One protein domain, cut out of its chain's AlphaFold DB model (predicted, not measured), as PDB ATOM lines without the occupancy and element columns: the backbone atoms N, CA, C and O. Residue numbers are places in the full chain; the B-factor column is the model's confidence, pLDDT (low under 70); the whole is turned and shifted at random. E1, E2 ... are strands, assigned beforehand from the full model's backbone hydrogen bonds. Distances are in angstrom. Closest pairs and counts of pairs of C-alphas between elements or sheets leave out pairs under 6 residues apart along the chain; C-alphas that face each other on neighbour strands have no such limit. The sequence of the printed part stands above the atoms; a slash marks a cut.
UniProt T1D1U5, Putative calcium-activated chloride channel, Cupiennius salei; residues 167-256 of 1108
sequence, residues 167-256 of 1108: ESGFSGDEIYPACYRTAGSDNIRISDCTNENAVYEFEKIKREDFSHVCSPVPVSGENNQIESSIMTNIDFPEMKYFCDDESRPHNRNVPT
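What this domain is: This is residues 167 to 256 of the 1108 residues of the protein "Putative calcium-activated chloride channel" of Cupiennius salei (UniProt T1D1U5). Little regular structure is found here: loops make most of the body, with two small strand pairs, the hairpin E1 and E2 and the pair E3 and E4, set apart. Between them residues 191 to 226 loop out to Glu 208 at one far end; residues 200 to 201 pair antiparallel with 217 to 218. The 90 printed residues, all strand in class with 13 in named elements, hold four strands, E1 to E4 in order, in an antiparallel and a parallel sheet. The whole is compact, with a radius of gyration of the C-alphas of 13.1 A and spans of 39 by 27 by 19 A.

How they stand to each other: Look first at the hairpin of E1, residues 179 to 181, and E2, residues 188 to 190, antiparallel at 138 degrees; N 180 and O 189 are within hydrogen-bond range, 2.9 A. E3, residues 227 to 229, and E4, residues 238 to 241, are parallel at 51 degrees; N 228 and O 238 are within range, 3.2 A.

Where its parts are: Find C-alpha 179 at (406.027, 439.049, 356.902); E1 runs 7.3 A, E2 6.9 A, E3 7.1 A and E4 8.9 A, to C-alpha 241 at (389.200, 423.601, 354.931).

The domain as a whole: The C-alphas farthest apart, of Glu 208 and Glu 246, are 40.1 A apart. The printed part has no cut; E2 to E3 is a long link. Residues 202 to 213 have pLDDT under 70.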
ATOM      1  N   GLU A 167     394.873 433.984 351.477       93.31
ATOM      2  CA  GLU A 167     394.816 434.400 352.886       93.31
ATOM      3  C   GLU A 167     396.220 434.446 353.520       93.31
ATOM      4  O   GLU A 167     396.361 434.551 354.735       93.31
ATOM      5  N   SER A 168     397.271 434.399 352.694       90.62
ATOM      6  CA  SER A 168     398.651 434.668 353.096       90.62
ATOM      7  C   SER A 168     399.281 435.763 352.244       90.62
ATOM      8  O   SER A 168     398.809 436.078 351.150       90.62
ATOM      9  N   GLY A 169     400.396 436.308 352.725       89.75
ATOM     10  CA  GLY A 169     401.229 437.211 351.934       89.75
ATOM     11  C   GLY A 169     402.165 436.495 350.949       89.75
ATOM     12  O   GLY A 169     402.177 435.264 350.837       89.75
ATOM     13  N   PHE A 170     402.976 437.299 350.262       88.75
ATOM     14  CA  PHE A 170     403.961 436.924 349.248       88.75
ATOM     15  C   PHE A 170     405.345 437.479 349.621       88.75
ATOM     16  O   PHE A 170     405.464 438.529 350.258       88.75
ATOM     17  N   SER A 171     406.415 436.770 349.255       85.00
ATOM     18  CA  SER A 171     407.779 437.219 349.566       85.00
ATOM     19  C   SER A 171     408.180 438.399 348.673       85.00
ATOM     20  O   SER A 171     408.041 438.319 347.455       85.00
ATOM     21  N   GLY A 172     408.662 439.489 349.277       81.56
ATOM     22  CA  GLY A 172     409.085 440.703 348.564       81.56
ATOM     23  C   GLY A 172     407.962 441.623 348.071       81.56
ATOM     24  O   GLY A 172     408.238 442.569 347.340       81.56
ATOM     25  N   ASP A 173     406.714 441.370 348.467       88.31
ATOM     26  CA  ASP A 173     405.555 442.211 348.146       88.31
ATOM     27  C   ASP A 173     405.378 443.336 349.183       88.31
ATOM     28  O   ASP A 173     405.399 443.075 350.383       88.31
ATOM     29  N   GLU A 174     405.199 444.583 348.738       86.62
ATOM     30  CA  GLU A 174     404.991 445.745 349.622       86.62
ATOM     31  C   GLU A 174     403.533 445.934 350.072       86.62
ATOM     32  O   GLU A 174     403.282 446.616 351.066       86.62
ATOM     33  N   ILE A 175     402.566 445.378 349.334       90.62
ATOM     34  CA  ILE A 175     401.125 445.545 349.594       90.62
ATOM     35  C   ILE A 175     400.566 444.299 350.291       90.62
ATOM     36  O   ILE A 175     399.755 444.418 351.209       90.62
ATOM     37  N   TYR A 176     401.043 443.114 349.896       92.12
ATOM     38  CA  TYR A 176     400.647 441.826 350.475       92.12
ATOM     39  C   TYR A 176     401.851 441.047 351.050       92.12
ATOM     40  O   TYR A 176     402.097 439.913 350.629       92.12
ATOM     41  N   PRO A 177     402.647 441.621 351.972       90.62
ATOM     42  CA  PRO A 177     403.890 441.018 352.459       90.62
ATOM     43  C   PRO A 177     403.666 439.703 353.215       90.62
ATOM     44  O   PRO A 177     402.796 439.612 354.081       90.62
ATOM     45  N   ALA A 178     404.506 438.690 352.967       88.88
ATOM     46  CA  ALA A 178     404.518 437.434 353.734       88.88
ATOM     47  C   ALA A 178     404.862 437.630 355.226       88.88
ATOM     48  O   ALA A 178     404.393 436.868 356.069       88.88
ATOM     49  N   CYS A 179     405.652 438.660 355.544       87.62
ATOM     50  CA  CYS A 179     406.027 439.049 356.902       87.62
ATOM     51  C   CYS A 179     405.984 440.579 357.015       87.62
ATOM     52  O   CYS A 179     406.548 441.260 356.161       87.62
ATOM     53  N   TYR A 180     405.372 441.124 358.064       86.94
ATOM     54  CA  TYR A 180     405.203 442.569 358.261       86.94
ATOM     55  C   TYR A 180     405.492 442.988 359.708       86.94
ATOM     56  O   TYR A 180     405.735 442.156 360.582       86.94
ATOM     57  N   ARG A 181     405.466 444.299 359.963       86.00
ATOM     58  CA  ARG A 181     405.446 444.896 361.305       86.00
ATOM     59  C   ARG A 181     404.223 445.798 361.419       86.00
ATOM     60  O   ARG A 181     403.916 446.518 360.470       86.00
ATOM     61  N   THR A 182     403.553 445.799 362.567       87.12
ATOM     62  CA  THR A 182     402.586 446.858 362.893       87.12
ATOM     63  C   THR A 182     403.358 448.169 363.067       87.12
ATOM     64  O   THR A 182     404.373 448.198 363.763       87.12
ATOM     65  N   ALA A 183     402.911 449.266 362.450       86.19
ATOM     66  CA  ALA A 183     403.612 450.546 362.545       86.19
ATOM     67  C   ALA A 183     403.680 451.019 364.009       86.19
ATOM     68  O   ALA A 183     402.642 451.213 364.633       86.19
ATOM     69  N   GLY A 184     404.891 451.199 364.548       84.50
ATOM     70  CA  GLY A 184     405.117 451.492 365.973       84.50
ATOM     71  C   GLY A 184     405.419 450.265 366.844       84.50
ATOM     72  O   GLY A 184     405.500 450.393 368.062       84.50
ATOM     73  N   SER A 185     405.616 449.087 366.241       84.88
ATOM     74  CA  SER A 185     406.120 447.882 366.906       84.88
ATOM     75  C   SER A 185     407.234 447.222 366.085       84.88
ATOM     76  O   SER A 185     407.101 447.035 364.878       84.88
ATOM     77  N   ASP A 186     408.320 446.809 366.742       79.88
ATOM     78  CA  ASP A 186     409.416 446.071 366.095       79.88
ATOM     79  C   ASP A 186     409.100 444.581 365.864       79.88
ATOM     80  O   ASP A 186     409.841 443.887 365.156       79.88
ATOM     81  N   ASN A 187     407.995 444.091 366.440       82.88
ATOM     82  CA  ASN A 187     407.565 442.699 366.371       82.88
ATOM     83  C   ASN A 187     407.216 442.294 364.933       82.88
ATOM     84  O   ASN A 187     406.297 442.839 364.318       82.88
ATOM     85  N   ILE A 188     407.934 441.295 364.419       82.44
ATOM     86  CA  ILE A 188     407.665 440.686 363.115       82.44
ATOM     87  C   ILE A 188     406.437 439.783 363.253       82.44
ATOM     88  O   ILE A 188     406.399 438.912 364.120       82.44
ATOM     89  N   ARG A 189     405.451 439.981 362.381       86.94
ATOM     90  CA  ARG A 189     404.238 439.166 362.262       86.94
ATOM     91  C   ARG A 189     404.229 438.476 360.902       86.94
ATOM     92  O   ARG A 189     404.725 439.033 359.923       86.94
ATOM     93  N   ILE A 190     403.667 437.274 360.846       88.44
ATOM     94  CA  ILE A 190     403.451 436.542 359.595       88.44
ATOM     95  C   ILE A 190     402.055 436.866 359.058       88.44
ATOM     96  O   ILE A 190     401.144 437.186 359.822       88.44
ATOM     97  N   SER A 191     401.905 436.844 357.735       89.50
ATOM     98  CA  SER A 191     400.608 436.952 357.066       89.50
ATOM     99  C   SER A 191     400.065 435.551 356.787       89.50
ATOM    100  O   SER A 191     400.361 434.982 355.734       89.50
ATOM    101  N   ASP A 192     399.307 435.001 357.737       86.94
ATOM    102  CA  ASP A 192     398.736 433.649 357.740       86.94
ATOM    103  C   ASP A 192     397.250 433.608 358.165       86.94
ATOM    104  O   ASP A 192     396.698 434.571 358.704       86.94
ATOM    105  N   CYS A 193     396.598 432.463 357.919       85.88
ATOM    106  CA  CYS A 193     395.283 432.117 358.471       85.88
ATOM    107  C   CYS A 193     395.340 430.707 359.082       85.88
ATOM    108  O   CYS A 193     395.310 429.695 358.369       85.88
ATOM    109  N   THR A 194     395.491 430.654 360.402       84.00
ATOM    110  CA  THR A 194     395.622 429.445 361.227       84.00
ATOM    111  C   THR A 194     394.679 429.529 362.426       84.00
ATOM    112  O   THR A 194     394.353 430.621 362.888       84.00
ATOM    113  N   ASN A 195     394.248 428.381 362.951       80.31
ATOM    114  CA  ASN A 195     393.445 428.321 364.179       80.31
ATOM    115  C   ASN A 195     394.234 428.727 365.444       80.31
ATOM    116  O   ASN A 195     393.656 429.264 366.386       80.31
ATOM    117  N   GLU A 196     395.545 428.476 365.456       81.94
ATOM    118  CA  GLU A 196     396.472 428.760 366.556       81.94
ATOM    119  C   GLU A 196     397.750 429.457 366.048       81.94
ATOM    120  O   GLU A 196     398.027 429.491 364.847       81.94
ATOM    121  N   ASN A 197     398.550 430.016 366.963       84.75
ATOM    122  CA  ASN A 197     399.821 430.665 366.626       84.75
ATOM    123  C   ASN A 197     400.853 429.635 366.136       84.75
ATOM    124  O   ASN A 197     401.272 428.769 366.902       84.75
ATOM    125  N   ALA A 198     401.306 429.771 364.890       86.06
ATOM    126  CA  ALA A 198     402.306 428.886 364.299       86.06
ATOM    127  C   ALA A 198     403.753 429.229 364.699       86.06
ATOM    128  O   ALA A 198     404.118 430.394 364.874       86.06
ATOM    129  N   VAL A 199     404.594 428.194 364.798       86.19
ATOM    130  CA  VAL A 199     406.039 428.310 365.052       86.19
ATOM    131  C   VAL A 199     406.802 428.241 363.731       86.19
ATOM    132  O   VAL A 199     406.581 427.335 362.923       86.19
ATOM    133  N   TYR A 200     407.722 429.184 363.518       84.88
ATOM    134  CA  TYR A 200     408.417 429.390 362.247       84.88
ATOM    135  C   TYR A 200     409.945 429.379 362.389       84.88
ATOM    136  O   TYR A 200     410.505 429.978 363.309       84.88
ATOM    137  N   GLU A 201     410.624 428.760 361.423       77.06
ATOM    138  CA  GLU A 201     412.074 428.846 361.243       77.06
ATOM    139  C   GLU A 201     412.460 430.171 360.562       77.06
ATOM    140  O   GLU A 201     412.002 430.495 359.465       77.06
ATOM    141  N   PHE A 202     413.351 430.934 361.202       67.00
ATOM    142  CA  PHE A 202     413.806 432.255 360.742       67.00
ATOM    143  C   PHE A 202     415.257 432.255 360.210       67.00
ATOM    144  O   PHE A 202     415.926 433.290 360.231       67.00
ATOM    145  N   GLU A 203     415.758 431.117 359.714       51.69
ATOM    146  CA  GLU A 203     417.187 430.867 359.420       51.69
ATOM    147  C   GLU A 203     417.876 431.829 358.426       51.69
ATOM    148  O   GLU A 203     419.100 431.800 358.291       51.69
ATOM    149  N   LYS A 204     417.135 432.683 357.705       44.00
ATOM    150  CA  LYS A 204     417.694 433.580 356.672       44.00
ATOM    151  C   LYS A 204     417.432 435.075 356.879       44.00
ATOM    152  O   LYS A 204     417.820 435.868 356.024       44.00
ATOM    153  N   ILE A 205     416.853 435.491 358.008       47.72
ATOM    154  CA  ILE A 205     416.656 436.923 358.293       47.72
ATOM    155  C   ILE A 205     417.942 437.534 358.872       47.72
ATOM    156  O   ILE A 205     418.179 437.518 360.082       47.72
ATOM    157  N   LYS A 206     418.774 438.126 358.003       43.16
ATOM    158  CA  LYS A 206     419.833 439.050 358.440       43.16
ATOM    159  C   LYS A 206     419.176 440.280 359.071       43.16
ATOM    160  O   LYS A 206     418.472 441.021 358.396       43.16
ATOM    161  N   ARG A 207     419.404 440.497 360.369       45.59
ATOM    162  CA  ARG A 207     418.672 441.496 361.176       45.59
ATOM    163  C   ARG A 207     418.879 442.960 360.766       45.59
ATOM    164  O   ARG A 207     418.092 443.795 361.196       45.59
ATOM    165  N   GLU A 208     419.910 443.259 359.983       42.53
ATOM    166  CA  GLU A 208     420.379 444.630 359.721       42.53
ATOM    167  C   GLU A 208     419.917 445.197 358.365       42.53
ATOM    168  O   GLU A 208     419.940 446.409 358.188       42.53
ATOM    169  N   ASP A 209     419.423 444.355 357.449       42.16
ATOM    170  CA  ASP A 209     418.918 444.763 356.131       42.16
ATOM    171  C   ASP A 209     417.615 444.009 355.810       42.16
ATOM    172  O   ASP A 209     417.624 442.868 355.348       42.16
ATOM    173  N   PHE A 210     416.464 444.647 356.051       49.53
ATOM    174  CA  PHE A 210     415.131 444.099 355.732       49.53
ATOM    175  C   PHE A 210     414.731 444.299 354.254       49.53
ATOM    176  O   PHE A 210     413.550 444.367 353.908       49.53
ATOM    177  N   SER A 211     415.715 444.388 353.359       45.59
ATOM    178  CA  SER A 211     415.537 444.625 351.927       45.59
ATOM    179  C   SER A 211     415.054 443.362 351.180       45.59
ATOM    180  O   SER A 211     415.808 442.632 350.544       45.59
ATOM    181  N   HIS A 212     413.728 443.183 351.200       52.12
ATOM    182  CA  HIS A 212     412.902 442.501 350.184       52.12
ATOM    183  C   HIS A 212     412.743 440.965 350.175       52.12
ATOM    184  O   HIS A 212     412.037 440.481 349.295       52.12
ATOM    185  N   VAL A 213     413.270 440.167 351.117       62.88
ATOM    186  CA  VAL A 213     412.948 438.715 351.156       62.88
ATOM    187  C   VAL A 213     412.683 438.201 352.574       62.88
ATOM    188  O   VAL A 213     413.598 438.050 353.378       62.88
ATOM    189  N   CYS A 214     411.424 437.851 352.853       74.88
ATOM    190  CA  CYS A 214     411.032 437.042 354.009       74.88
ATOM    191  C   CYS A 214     410.159 435.876 353.535       74.88
ATOM    192  O   CYS A 214     409.207 436.082 352.779       74.88
ATOM    193  N   SER A 215     410.503 434.659 353.951       77.56
ATOM    194  CA  SER A 215     409.855 433.419 353.511       77.56
ATOM    195  C   SER A 215     409.666 432.512 354.729       77.56
ATOM    196  O   SER A 215     410.604 431.800 355.087       77.56
ATOM    197  N   PRO A 216     408.511 432.584 355.412       80.94
ATOM    198  CA  PRO A 216     408.279 431.848 356.649       80.94
ATOM    199  C   PRO A 216     408.087 430.353 356.366       80.94
ATOM    200  O   PRO A 216     407.248 429.967 355.551       80.94
ATOM    201  N   VAL A 217     408.860 429.511 357.054       83.25
ATOM    202  CA  VAL A 217     408.777 428.045 356.969       83.25
ATOM    203  C   VAL A 217     408.249 427.516 358.306       83.25
ATOM    204  O   VAL A 217     408.889 427.776 359.325       83.25
ATOM    205  N   PRO A 218     407.092 426.828 358.353       85.31
ATOM    206  CA  PRO A 218     406.601 426.226 359.589       85.31
ATOM    207  C   PRO A 218     407.563 425.149 360.096       85.31
ATOM    208  O   PRO A 218     407.951 424.265 359.331       85.31
ATOM    209  N   VAL A 219     407.896 425.188 361.387       84.94
ATOM    210  CA  VAL A 219     408.713 424.153 362.040       84.94
ATOM    211  C   VAL A 219     408.027 422.791 361.911       84.94
ATOM    212  O   VAL A 219     406.838 422.633 362.219       84.94
ATOM    213  N   SER A 220     408.773 421.790 361.449       80.62
ATOM    214  CA  SER A 220     408.249 420.434 361.268       80.62
ATOM    215  C   SER A 220     407.967 419.767 362.617       80.62
ATOM    216  O   SER A 220     408.810 419.766 363.510       80.62
ATOM    217  N   GLY A 221     406.780 419.180 362.779       82.06
ATOM    218  CA  GLY A 221     406.367 418.488 364.003       82.06
ATOM    219  C   GLY A 221     405.722 419.379 365.073       82.06
ATOM    220  O   GLY A 221     404.746 418.954 365.685       82.06
ATOM    221  N   GLU A 222     406.195 420.615 365.263       84.38
ATOM    222  CA  GLU A 222     405.640 421.546 366.269       84.38
ATOM    223  C   GLU A 222     404.288 422.162 365.863       84.38
ATOM    224  O   GLU A 222     403.521 422.602 366.715       84.38
ATOM    225  N   ASN A 223     403.971 422.153 364.565       85.69
ATOM    226  CA  ASN A 223     402.727 422.689 363.998       85.69
ATOM    227  C   ASN A 223     401.702 421.588 363.633       85.69
ATOM    228  O   ASN A 223     400.824 421.806 362.800       85.69
ATOM    229  N   ASN A 224     401.814 420.383 364.206       84.94
ATOM    230  CA  ASN A 224     400.975 419.226 363.846       84.94
ATOM    231  C   ASN A 224     399.496 419.357 364.266       84.94
ATOM    232  O   ASN A 224     398.639 418.691 363.691       84.94
ATOM    233  N   GLN A 225     399.210 420.186 365.269       84.56
ATOM    234  CA  GLN A 225     397.873 420.504 365.785       84.56
ATOM    235  C   GLN A 225     397.195 421.680 365.061       84.56
ATOM    236  O   GLN A 225     396.035 421.981 365.335       84.56
ATOM    237  N   ILE A 226     397.916 422.364 364.166       83.75
ATOM    238  CA  ILE A 226     397.449 423.602 363.541       83.75
ATOM    239  C   ILE A 226     396.653 423.281 362.279       83.75
ATOM    240  O   ILE A 226     397.199 422.781 361.292       83.75
ATOM    241  N   GLU A 227     395.369 423.630 362.299       83.19
ATOM    242  CA  GLU A 227     394.537 423.675 361.103       83.19
ATOM    243  C   GLU A 227     394.731 425.026 360.403       83.19
ATOM    244  O   GLU A 227     394.686 426.091 361.026       83.19
ATOM    245  N   SER A 228     394.940 424.990 359.087       86.50
ATOM    246  CA  SER A 228     395.120 426.193 358.271       86.50
ATOM    247  C   SER A 228     394.281 426.134 356.999       86.50
ATOM    248  O   SER A 228     394.020 425.062 356.442       86.50
ATOM    249  N   SER A 229     393.846 427.304 356.530       90.06
ATOM    250  CA  SER A 229     393.052 427.416 355.309       90.06
ATOM    251  C   SER A 229     393.820 426.934 354.084       90.06
ATOM    252  O   SER A 229     394.977 427.285 353.871       90.06
ATOM    253  N   ILE A 230     393.130 426.232 353.189       92.56
ATOM    254  CA  ILE A 230     393.611 425.855 351.855       92.56
ATOM    255  C   ILE A 230     394.137 427.069 351.069       92.56
ATOM    256  O   ILE A 230     394.978 426.889 350.187       92.56
ATOM    257  N   MET A 231     393.687 428.285 351.390       93.44
ATOM    258  CA  MET A 231     394.062 429.545 350.739       93.44
ATOM    259  C   MET A 231     395.335 430.204 351.301       93.44
ATOM    260  O   MET A 231     395.733 431.256 350.802       93.44
ATOM    261  N   THR A 232     396.018 429.604 352.285       89.00
ATOM    262  CA  THR A 232     397.382 430.018 352.659       89.00
ATOM    263  C   THR A 232     398.411 429.481 351.662       89.00
ATOM    264  O   THR A 232     398.314 428.336 351.226       89.00
ATOM    265  N   ASN A 233     399.451 430.245 351.322       82.69
ATOM    266  CA  ASN A 233     400.613 429.717 350.588       82.69
ATOM    267  C   ASN A 233     401.705 429.130 351.509       82.69
ATOM    268  O   ASN A 233     402.747 428.706 351.013       82.69
ATOM    269  N   ILE A 234     401.465 429.081 352.823       85.38
ATOM    270  CA  ILE A 234     402.389 428.560 353.842       85.38
ATOM    271  C   ILE A 234     402.152 427.060 354.072       85.38
ATOM    272  O   ILE A 234     401.022 426.587 354.132       85.38
ATOM    273  N   ASP A 235     403.224 426.277 354.176       81.44
ATOM    274  CA  ASP A 235     403.159 424.861 353.806       81.44
ATOM    275  C   ASP A 235     402.858 423.880 354.969       81.44
ATOM    276  O   ASP A 235     403.521 422.855 355.129       81.44
ATOM    277  N   PHE A 236     401.814 424.170 355.753       84.88
ATOM    278  CA  PHE A 236     401.358 423.399 356.926       84.88
ATOM    279  C   PHE A 236     401.023 421.900 356.681       84.88
ATOM    280  O   PHE A 236     400.841 421.476 355.530       84.88
ATOM    281  N   PRO A 237     400.912 421.075 357.751       79.12
ATOM    282  CA  PRO A 237     400.500 419.670 357.648       79.12
ATOM    283  C   PRO A 237     399.004 419.493 357.338       79.12
ATOM    284  O   PRO A 237     398.643 418.707 356.461       79.12
ATOM    285  N   GLU A 238     398.137 420.230 358.039       77.62
ATOM    286  CA  GLU A 238     396.684 420.021 358.062       77.62
ATOM    287  C   GLU A 238     395.921 421.160 357.360       77.62
ATOM    288  O   GLU A 238     395.295 422.026 357.968       77.62
ATOM    289  N   MET A 239     395.985 421.147 356.023       83.81
ATOM    290  CA  MET A 239     395.245 422.061 355.139       83.81
ATOM    291  C   MET A 239     394.070 421.338 354.463       83.81
ATOM    292  O   MET A 239     394.232 420.733 353.398       83.81
ATOM    293  N   LYS A 240     392.885 421.376 355.089       85.19
ATOM    294  CA  LYS A 240     391.681 420.639 354.636       85.19
ATOM    295  C   LYS A 240     390.411 421.480 354.458       85.19
ATOM    296  O   LYS A 240     389.458 420.964 353.878       85.19
ATOM    297  N   TYR A 241     390.394 422.739 354.896       88.44
ATOM    298  CA  TYR A 241     389.200 423.601 354.931       88.44
ATOM    299  C   TYR A 241     389.501 425.024 354.432       88.44
ATOM    300  O   TYR A 241     390.648 425.346 354.136       88.44
ATOM    301  N   PHE A 242     388.485 425.882 354.347       92.88
ATOM    302  CA  PHE A 242     388.647 427.333 354.183       92.88
ATOM    303  C   PHE A 242     388.533 428.024 355.552       92.88
ATOM    304  O   PHE A 242     387.848 427.497 356.431       92.88
ATOM    305  N   CYS A 243     389.179 429.183 355.740       91.12
ATOM    306  CA  CYS A 243     388.911 430.020 356.913       91.12
ATOM    307  C   CYS A 243     387.469 430.566 356.834       91.12
ATOM    308  O   CYS A 243     386.988 430.937 355.758       91.12
ATOM    309  N   ASP A 244     386.785 430.603 357.977       90.50
ATOM    310  CA  ASP A 244     385.420 431.098 358.174       90.50
ATOM    311  C   ASP A 244     385.351 432.046 359.388       90.50
ATOM    312  O   ASP A 244     386.376 432.401 359.961       90.50
ATOM    313  N   ASP A 245     384.162 432.511 359.767       88.50
ATOM    314  CA  ASP A 245     383.993 433.505 360.837       88.50
ATOM    315  C   ASP A 245     383.471 432.919 362.169       88.50
ATOM    316  O   ASP A 245     383.132 433.676 363.077       88.50
ATOM    317  N   GLU A 246     383.416 431.586 362.310       85.06
ATOM    318  CA  GLU A 246     382.861 430.902 363.497       85.06
ATOM    319  C   GLU A 246     383.744 429.762 364.029       85.06
ATOM    320  O   GLU A 246     384.068 429.724 365.216       85.06
ATOM    321  N   SER A 247     384.102 428.802 363.173       82.00
ATOM    322  CA  SER A 247     384.730 427.529 363.556       82.00
ATOM    323  C   SER A 247     386.217 427.445 363.211       82.00
ATOM    324  O   SER A 247     386.966 426.738 363.882       82.00
ATOM    325  N   ARG A 248     386.645 428.172 362.173       85.62
ATOM    326  CA  ARG A 248     388.008 428.188 361.618       85.62
ATOM    327  C   ARG A 248     388.407 429.655 361.386       85.62
ATOM    328  O   ARG A 248     388.419 430.094 360.237       85.62
ATOM    329  N   PRO A 249     388.628 430.437 362.461       86.50
ATOM    330  CA  PRO A 249     388.494 431.894 362.452       86.50
ATOM    331  C   PRO A 249     389.440 432.605 361.477       86.50
ATOM    332  O   PRO A 249     390.660 432.461 361.535       86.50
ATOM    333  N   HIS A 250     388.857 433.433 360.616       91.88
ATOM    334  CA  HIS A 250     389.562 434.205 359.603       91.88
ATOM    335  C   HIS A 250     390.393 435.350 360.194       91.88
ATOM    336  O   HIS A 250     389.899 436.193 360.948       91.88
ATOM    337  N   ASN A 251     391.661 435.433 359.791       90.44
ATOM    338  CA  ASN A 251     392.581 436.457 360.262       90.44
ATOM    339  C   ASN A 251     392.355 437.790 359.526       90.44
ATOM    340  O   ASN A 251     393.004 438.118 358.531       90.44
ATOM    341  N   ARG A 252     391.432 438.604 360.045       90.44
ATOM    342  CA  ARG A 252     391.087 439.928 359.493       90.44
ATOM    343  C   ARG A 252     392.196 440.982 359.632       90.44
ATOM    344  O   ARG A 252     392.112 442.031 359.002       90.44
ATOM    345  N   ASN A 253     393.226 440.727 360.445       87.44
ATOM    346  CA  ASN A 253     394.258 441.718 360.771       87.44
ATOM    347  C   ASN A 253     395.485 441.702 359.847       87.44
ATOM    348  O   ASN A 253     396.232 442.680 359.829       87.44
ATOM    349  N   VAL A 254     395.703 440.630 359.079       90.19
ATOM    350  CA  VAL A 254     396.881 440.496 358.201       90.19
ATOM    351  C   VAL A 254     396.709 441.226 356.856       90.19
ATOM    352  O   VAL A 254     395.615 441.201 356.281       90.19
ATOM    353  N   PRO A 255     397.772 441.846 356.302       91.69
ATOM    354  CA  PRO A 255     397.741 442.521 355.004       91.69
ATOM    355  C   PRO A 255     397.768 441.500 353.853       91.69
ATOM    356  O   PRO A 255     398.803 441.230 353.247       91.69
ATOM    357  N   THR A 256     396.618 440.889 353.565       93.94
ATOM    358  CA  THR A 256     396.461 439.856 352.527       93.94
ATOM    359  C   THR A 256     395.624 440.350 351.353       93.94
ATOM    360  O   THR A 256     394.783 441.247 351.489       93.94
TER     361      THR A 256